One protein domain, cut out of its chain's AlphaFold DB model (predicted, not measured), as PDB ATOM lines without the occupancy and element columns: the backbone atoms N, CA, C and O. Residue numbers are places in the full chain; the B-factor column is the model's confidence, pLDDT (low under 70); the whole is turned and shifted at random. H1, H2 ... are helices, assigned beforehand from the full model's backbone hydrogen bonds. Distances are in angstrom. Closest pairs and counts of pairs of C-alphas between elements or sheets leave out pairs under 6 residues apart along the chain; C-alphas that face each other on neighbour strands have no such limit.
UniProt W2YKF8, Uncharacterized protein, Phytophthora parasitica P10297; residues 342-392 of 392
ATOM      1  N   ALA A 342     -76.364 -68.515 -32.640       79.00
ATOM      2  CA  ALA A 342     -76.722 -67.099 -32.577       79.00
ATOM      3  C   ALA A 342     -76.139 -66.295 -33.752       79.00
ATOM      4  O   ALA A 342     -76.719 -65.285 -34.141       79.00
ATOM      5  N   GLY A 343     -75.005 -66.734 -34.313       77.69
ATOM      6  CA  GLY A 343     -74.454 -66.156 -35.536       77.69
ATOM      7  C   GLY A 343     -75.381 -66.399 -36.724       77.69
ATOM      8  O   GLY A 343     -75.711 -65.449 -37.429       77.69
ATOM      9  N   ASP A 344     -75.848 -67.639 -36.882       77.62
ATOM     10  CA  ASP A 344     -76.776 -68.031 -37.947       77.62
ATOM     11  C   ASP A 344     -78.096 -67.255 -37.838       77.62
ATOM     12  O   ASP A 344     -78.524 -66.620 -38.796       77.62
ATOM     13  N   PHE A 345     -78.676 -67.202 -36.635       81.94
ATOM     14  CA  PHE A 345     -79.907 -66.453 -36.372       81.94
ATOM     15  C   PHE A 345     -79.762 -64.950 -36.655       81.94
ATOM     16  O   PHE A 345     -80.662 -64.328 -37.216       81.94
ATOM     17  N   LEU A 346     -78.630 -64.340 -36.285       80.62
ATOM     18  CA  LEU A 346     -78.380 -62.929 -36.587       80.62
ATOM     19  C   LEU A 346     -78.254 -62.692 -38.098       80.62
ATOM     20  O   LEU A 346     -78.707 -61.659 -38.589       80.62
ATOM     21  N   GLN A 347     -77.663 -63.632 -38.835       83.38
ATOM     22  CA  GLN A 347     -77.568 -63.537 -40.287       83.38
ATOM     23  C   GLN A 347     -78.946 -63.693 -40.953       83.38
ATOM     24  O   GLN A 347     -79.248 -62.888 -41.828       83.38
ATOM     25  N   ASP A 348     -79.819 -64.589 -40.470       82.12
ATOM     26  CA  ASP A 348     -81.223 -64.677 -40.921       82.12
ATOM     27  C   ASP A 348     -81.960 -63.335 -40.742       82.12
ATOM     28  O   ASP A 348     -82.721 -62.907 -41.614       82.12
ATOM     29  N   ILE A 349     -81.722 -62.633 -39.623       80.69
ATOM     30  CA  ILE A 349     -82.276 -61.287 -39.398       80.69
ATOM     31  C   ILE A 349     -81.723 -60.299 -40.425       80.69
ATOM     32  O   ILE A 349     -82.505 -59.583 -41.049       80.69
ATOM     33  N   CYS A 350     -80.400 -60.229 -40.596       81.00
ATOM     34  CA  CYS A 350     -79.787 -59.260 -41.506       81.00
ATOM     35  C   CYS A 350     -80.113 -59.533 -42.985       81.00
ATOM     36  O   CYS A 350     -80.129 -58.593 -43.774       81.00
ATOM     37  N   ASP A 351     -80.414 -60.783 -43.352       81.31
ATOM     38  CA  ASP A 351     -80.876 -61.166 -44.694       81.31
ATOM     39  C   ASP A 351     -82.376 -60.887 -44.914       81.31
ATOM     40  O   ASP A 351     -82.882 -61.055 -46.023       81.31
ATOM     41  N   GLY A 352     -83.093 -60.433 -43.877       68.44
ATOM     42  CA  GLY A 352     -84.517 -60.096 -43.942       68.44
ATOM     43  C   GLY A 352     -85.464 -61.297 -43.847       68.44
ATOM     44  O   GLY A 352     -86.665 -61.137 -44.044       68.44
ATOM     45  N   GLU A 353     -84.972 -62.493 -43.511       67.00
ATOM     46  CA  GLU A 353     -85.788 -63.717 -43.514       67.00
ATOM     47  C   GLU A 353     -86.792 -63.798 -42.355       67.00
ATOM     48  O   GLU A 353     -87.821 -64.463 -42.474       67.00
ATOM     49  N   LEU A 354     -86.523 -63.112 -41.238       59.81
ATOM     50  CA  LEU A 354     -87.397 -63.123 -40.060       59.81
ATOM     51  C   LEU A 354     -88.439 -61.993 -40.078       59.81
ATOM     52  O   LEU A 354     -89.594 -62.257 -39.763       59.81
ATOM     53  N   THR A 355     -88.064 -60.748 -40.415       60.75
ATOM     54  CA  THR A 355     -88.960 -59.606 -40.737       60.75
ATOM     55  C   THR A 355     -88.150 -58.351 -41.131       60.75
ATOM     56  O   THR A 355     -87.251 -57.939 -40.399       60.75
ATOM     57  N   ASP A 356     -88.545 -57.656 -42.208       62.12
ATOM     58  CA  ASP A 356     -87.911 -56.409 -42.707       62.12
ATOM     59  C   ASP A 356     -87.837 -55.256 -41.689       62.12
ATOM     60  O   ASP A 356     -87.048 -54.321 -41.832       62.12
ATOM     61  N   VAL A 357     -88.714 -55.260 -40.685       61.62
ATOM     62  CA  VAL A 357     -88.728 -54.230 -39.637       61.62
ATOM     63  C   VAL A 357     -87.594 -54.473 -38.641       61.62
ATOM     64  O   VAL A 357     -86.925 -53.528 -38.232       61.62
ATOM     65  N   VAL A 358     -87.336 -55.736 -38.288       61.81
ATOM     66  CA  VAL A 358     -86.288 -56.110 -37.331       61.81
ATOM     67  C   VAL A 358     -84.901 -55.941 -37.952       61.81
ATOM     68  O   VAL A 358     -84.000 -55.455 -37.269       61.81
ATOM     69  N   SER A 359     -84.732 -56.243 -39.243       58.78
ATOM     70  CA  SER A 359     -83.467 -56.010 -39.957       58.78
ATOM     71  C   SER A 359     -83.086 -54.524 -39.976       58.78
ATOM     72  O   SER A 359     -81.978 -54.177 -39.577       58.78
ATOM     73  N   LYS A 360     -84.033 -53.628 -40.289       57.44
ATOM     74  CA  LYS A 360     -83.823 -52.166 -40.275       57.44
ATOM     75  C   LYS A 360     -83.487 -51.611 -38.892       57.44
ATOM     76  O   LYS A 360     -82.693 -50.679 -38.778       57.44
ATOM     77  N   VAL A 361     -84.087 -52.161 -37.834       61.78
ATOM     78  CA  VAL A 361     -83.735 -51.792 -36.453       61.78
ATOM     79  C   VAL A 361     -82.315 -52.255 -36.126       61.78
ATOM     80  O   VAL A 361     -81.545 -51.487 -35.556       61.78
ATOM     81  N   MET A 362     -81.938 -53.472 -36.531       62.66
ATOM     82  CA  MET A 362     -80.588 -54.006 -36.325       62.66
ATOM     83  C   MET A 362     -79.517 -53.278 -37.149       62.66
ATOM     84  O   MET A 362     -78.401 -53.111 -36.656       62.66
ATOM     85  N   ASP A 363     -79.847 -52.787 -38.346       64.62
ATOM     86  CA  ASP A 363     -79.000 -51.871 -39.122       64.62
ATOM     87  C   ASP A 363     -78.758 -50.570 -38.344       64.62
ATOM     88  O   ASP A 363     -77.619 -50.126 -38.193       64.62
ATOM     89  N   LEU A 364     -79.820 -49.977 -37.784       54.09
ATOM     90  CA  LEU A 364     -79.741 -48.712 -37.050       54.09
ATOM     91  C   LEU A 364     -78.860 -48.810 -35.794       54.09
ATOM     92  O   LEU A 364     -78.154 -47.857 -35.464       54.09
ATOM     93  N   VAL A 365     -78.870 -49.958 -35.110       63.28
ATOM     94  CA  VAL A 365     -78.011 -50.217 -33.938       63.28
ATOM     95  C   VAL A 365     -76.659 -50.857 -34.295       63.28
ATOM     96  O   VAL A 365     -75.929 -51.298 -33.404       63.28
ATOM     97  N   GLY A 366     -76.313 -50.923 -35.588       65.94
ATOM     98  CA  GLY A 366     -75.014 -51.393 -36.079       65.94
ATOM     99  C   GLY A 366     -74.743 -52.886 -35.859       65.94
ATOM    100  O   GLY A 366     -73.587 -53.298 -35.762       65.94
ATOM    101  N   GLN A 367     -75.790 -53.705 -35.723       73.69
ATOM    102  CA  GLN A 367     -75.672 -55.168 -35.674       73.69
ATOM    103  C   GLN A 367     -75.725 -55.800 -37.068       73.69
ATOM    104  O   GLN A 367     -75.201 -56.904 -37.246       73.69
ATOM    105  N   CYS A 368     -76.298 -55.082 -38.036       78.38
ATOM    106  CA  CYS A 368     -76.299 -55.427 -39.448       78.38
ATOM    107  C   CYS A 368     -75.506 -54.374 -40.268       78.38
ATOM    108  O   CYS A 368     -75.511 -53.191 -39.912       78.38
ATOM    109  N   PRO A 369     -74.769 -54.791 -41.321       83.38
ATOM    110  CA  PRO A 369     -74.524 -56.182 -41.705       83.38
ATOM    111  C   PRO A 369     -73.669 -56.920 -40.662       83.38
ATOM    112  O   PRO A 369     -72.860 -56.315 -39.956       83.38
ATOM    113  N   VAL A 370     -73.821 -58.246 -40.580       86.12
ATOM    114  CA  VAL A 370     -73.052 -59.064 -39.629       86.12
ATOM    115  C   VAL A 370     -71.548 -58.855 -39.855       86.12
ATOM    116  O   VAL A 370     -71.028 -59.056 -40.954       86.12
ATOM    117  N   SER A 371     -70.843 -58.454 -38.796       89.38
ATOM    118  CA  SER A 371     -69.393 -58.208 -38.807       89.38
ATOM    119  C   SER A 371     -68.597 -59.454 -39.209       89.38
ATOM    120  O   SER A 371     -68.986 -60.560 -38.824       89.38
ATOM    121  N   ILE A 372     -67.441 -59.281 -39.861       92.19
ATOM    122  CA  ILE A 372     -66.555 -60.378 -40.303       92.19
ATOM    123  C   ILE A 372     -66.267 -61.365 -39.169       92.19
ATOM    124  O   ILE A 372     -66.377 -62.578 -39.353       92.19
ATOM    125  N   ALA A 373     -65.967 -60.856 -37.975       92.94
ATOM    126  CA  ALA A 373     -65.656 -61.702 -36.835       92.94
ATOM    127  C   ALA A 373     -66.830 -62.616 -36.439       92.94
ATOM    128  O   ALA A 373     -66.645 -63.813 -36.240       92.94
ATOM    129  N   ARG A 374     -68.063 -62.095 -36.408       91.44
ATOM    130  CA  ARG A 374     -69.266 -62.897 -36.115       91.44
ATOM    131  C   ARG A 374     -69.551 -63.938 -37.193       91.44
ATOM    132  O   ARG A 374     -69.860 -65.074 -36.844       91.44
ATOM    133  N   LYS A 375     -69.369 -63.582 -38.470       92.12
ATOM    134  CA  LYS A 375     -69.491 -64.536 -39.584       92.12
ATOM    135  C   LYS A 375     -68.512 -65.698 -39.446       92.12
ATOM    136  O   LYS A 375     -68.851 -66.835 -39.732       92.12
ATOM    137  N   SER A 376     -67.312 -65.437 -38.927       93.56
ATOM    138  CA  SER A 376     -66.348 -66.510 -38.662       93.56
ATOM    139  C   SER A 376     -66.787 -67.475 -37.555       93.56
ATOM    140  O   SER A 376     -66.158 -68.501 -37.381       93.56
ATOM    141  N   THR A 377     -67.855 -67.197 -36.804       94.00
ATOM    142  CA  THR A 377     -68.318 -68.054 -35.698       94.00
ATOM    143  C   THR A 377     -69.631 -68.780 -35.987       94.00
ATOM    144  O   THR A 377     -70.300 -69.200 -35.044       94.00
ATOM    145  N   TYR A 378     -70.022 -68.920 -37.257       94.00
ATOM    146  CA  TYR A 378     -71.212 -69.690 -37.627       94.00
ATOM    147  C   TYR A 378     -71.156 -71.127 -37.142       94.00
ATOM    148  O   TYR A 378     -70.081 -71.706 -36.987       94.00
ATOM    149  N   TYR A 379     -72.336 -71.672 -36.860       92.38
ATOM    150  CA  TYR A 379     -72.451 -73.013 -36.314       92.38
ATOM    151  C   TYR A 379     -71.942 -74.046 -37.320       92.38
ATOM    152  O   TYR A 379     -72.212 -73.947 -38.517       92.38
ATOM    153  N   GLN A 380     -71.209 -75.052 -36.849       91.75
ATOM    154  CA  GLN A 380     -70.663 -76.081 -37.722       91.75
ATOM    155  C   GLN A 380     -71.802 -76.827 -38.428       91.75
ATOM    156  O   GLN A 380     -72.732 -77.321 -37.790       91.75
ATOM    157  N   ASN A 381     -71.725 -76.919 -39.757       91.69
ATOM    158  CA  ASN A 381     -72.789 -77.425 -40.636       91.69
ATOM    159  C   ASN A 381     -74.114 -76.639 -40.557       91.69
ATOM    160  O   ASN A 381     -75.144 -77.114 -41.036       91.69
ATOM    161  N   GLY A 382     -74.094 -75.451 -39.952       87.12
ATOM    162  CA  GLY A 382     -75.194 -74.500 -39.944       87.12
ATOM    163  C   GLY A 382     -75.418 -73.873 -41.318       87.12
ATOM    164  O   GLY A 382     -74.581 -73.978 -42.218       87.12
ATOM    165  N   LYS A 383     -76.560 -73.200 -41.475       89.56
ATOM    166  CA  LYS A 383     -77.043 -72.662 -42.760       89.56
ATOM    167  C   LYS A 383     -76.030 -71.738 -43.440       89.56
ATOM    168  O   LYS A 383     -75.917 -71.746 -44.663       89.56
ATOM    169  N   TYR A 384     -75.308 -70.957 -42.641       89.62
ATOM    170  CA  TYR A 384     -74.385 -69.929 -43.119       89.62
ATOM    171  C   TYR A 384     -72.911 -70.325 -43.042       89.62
ATOM    172  O   TYR A 384     -72.050 -69.556 -43.474       89.62
ATOM    173  N   SER A 385     -72.601 -71.511 -42.515       90.81
ATOM    174  CA  SER A 385     -71.222 -71.987 -42.456       90.81
ATOM    175  C   SER A 385     -70.702 -72.373 -43.842       90.81
ATOM    176  O   SER A 385     -71.453 -72.831 -44.705       90.81
ATOM    177  N   THR A 386     -69.396 -72.216 -44.056       92.00
ATOM    178  CA  THR A 386     -68.723 -72.636 -45.292       92.00
ATOM    179  C   THR A 386     -67.966 -73.949 -45.080       92.00
ATOM    180  O   THR A 386     -67.627 -74.288 -43.943       92.00
ATOM    181  N   PRO A 387     -67.661 -74.712 -46.148       93.38
ATOM    182  CA  PRO A 387     -66.820 -75.903 -46.036       93.38
ATOM    183  C   PRO A 387     -65.466 -75.619 -45.377       93.38
ATOM    184  O   PRO A 387     -65.009 -76.416 -44.563       93.38
ATOM    185  N   GLU A 388     -64.853 -74.474 -45.684       90.06
ATOM    186  CA  GLU A 388     -63.585 -74.047 -45.088       90.06
ATOM    187  C   GLU A 388     -63.738 -73.795 -43.590       90.06
ATOM    188  O   GLU A 388     -62.899 -74.236 -42.813       90.06
ATOM    189  N   LEU A 389     -64.823 -73.131 -43.175       90.50
ATOM    190  CA  LEU A 389     -65.090 -72.873 -41.763       90.50
ATOM    191  C   LEU A 389     -65.417 -74.156 -40.988       90.50
ATOM    192  O   LEU A 389     -65.035 -74.276 -39.834       90.50
ATOM    193  N   ASN A 390     -66.088 -75.123 -41.616       90.38
ATOM    194  CA  ASN A 390     -66.373 -76.421 -40.997       90.38
ATOM    195  C   ASN A 390     -65.127 -77.305 -40.845       90.38
ATOM    196  O   ASN A 390     -65.143 -78.222 -40.021       90.38
ATOM    197  N   ALA A 391     -64.115 -77.081 -41.688       88.00
ATOM    198  CA  ALA A 391     -62.858 -77.822 -41.692       88.00
ATOM    199  C   ALA A 391     -61.791 -77.212 -40.770       88.00
ATOM    200  O   ALA A 391     -60.875 -77.931 -40.365       88.00
ATOM    201  N   ALA A 392     -61.888 -75.908 -40.500       83.44
ATOM    202  CA  ALA A 392     -61.042 -75.173 -39.565       83.44
ATOM    203  C   ALA A 392     -61.383 -75.528 -38.113       83.44
ATOM    204  O   ALA A 392     -60.431 -75.554 -37.298       83.44
TER     205      ALA A 392
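Overview. This is residues 342 to 392 of the 392 residues of an uncharacterized protein of Phytophthora parasitica P10297 (UniProt W2YKF8). Four short helices are strung along an elongated piece: towards one end H1 meets the side of H2 with its last residue, Cys 350, the two about perpendicular, H4 lies at the other end, and small H3 lies between these ends, near H1. After H2 the chain folds back through residues 365 to 371 to reach H3, and the looped stretch of residues 376 to 386 then leads away to H4. The printed part has 51 residues with four named helices, in the order H1, H2, H3, H4, and no named strand; its class is all helix. It is only just compact, close to loose, with a radius of gyration of the C-alphas of 11.4 A, and its C-alphas span 35 by 18 by 12 A.

Arrangement. H1, residues 342 to 350, is with H2, residues 356 to 364, the longest helix by residues, with 9 residues in each. H1 and H2 touch, their closest C-alphas being those of Cys 350 and Ser 359, 5.1 A apart. Their lines stand at 75 degrees, about perpendicular, and their centres are 12.1 A apart. H3, residues 372 to 375, is close to H1 but not clearly touching it; the closest C-alphas are those of Gly 343 and Arg 374, 6.2 A apart. H2 and H3 are apart. H4, residues 387 to 391, is apart from H1, H2 and H3. In H1, H2 and H4 every pair of O i and N i+4 is within hydrogen-bond range; H3 is too short for such a pair, but its one pair of O i and N i+3, the O of Ile 372 and the N of Lys 375, is within range.

Along the chain. H1 begins at C-alpha 342, at (-76.722, -67.099, -32.577), and measures 12.3 A from first to last C-alpha. H2 begins at C-alpha 356, at (-87.911, -56.409, -42.707), and measures 12.6 A. H3, Ile 372 to Lys 375, measures 5.1 A. H4, Pro 387 to Ala 391, measures 6.2 A and ends at C-alpha 391, at (-62.858, -77.822, -41.692).

Size, cuts and confidence. The two C-alphas farthest apart, those of Val 357 and Ala 391, are 35.1 A from each other, while the first and last printed C-alphas, those of Ala 342 and Ala 392, are 19.0 A apart. The printed part has no cut and ends at residue 392, the chain's last residue. The link from H1 to H2 is tight, with 5 residues; that from H2 to H3 is short, with 7; that from H3 to H4 is long, with 11. The mean pLDDT of the printed part is 79.6, and residues 352 to 366 are under 70, a stretch of low confidence in the model.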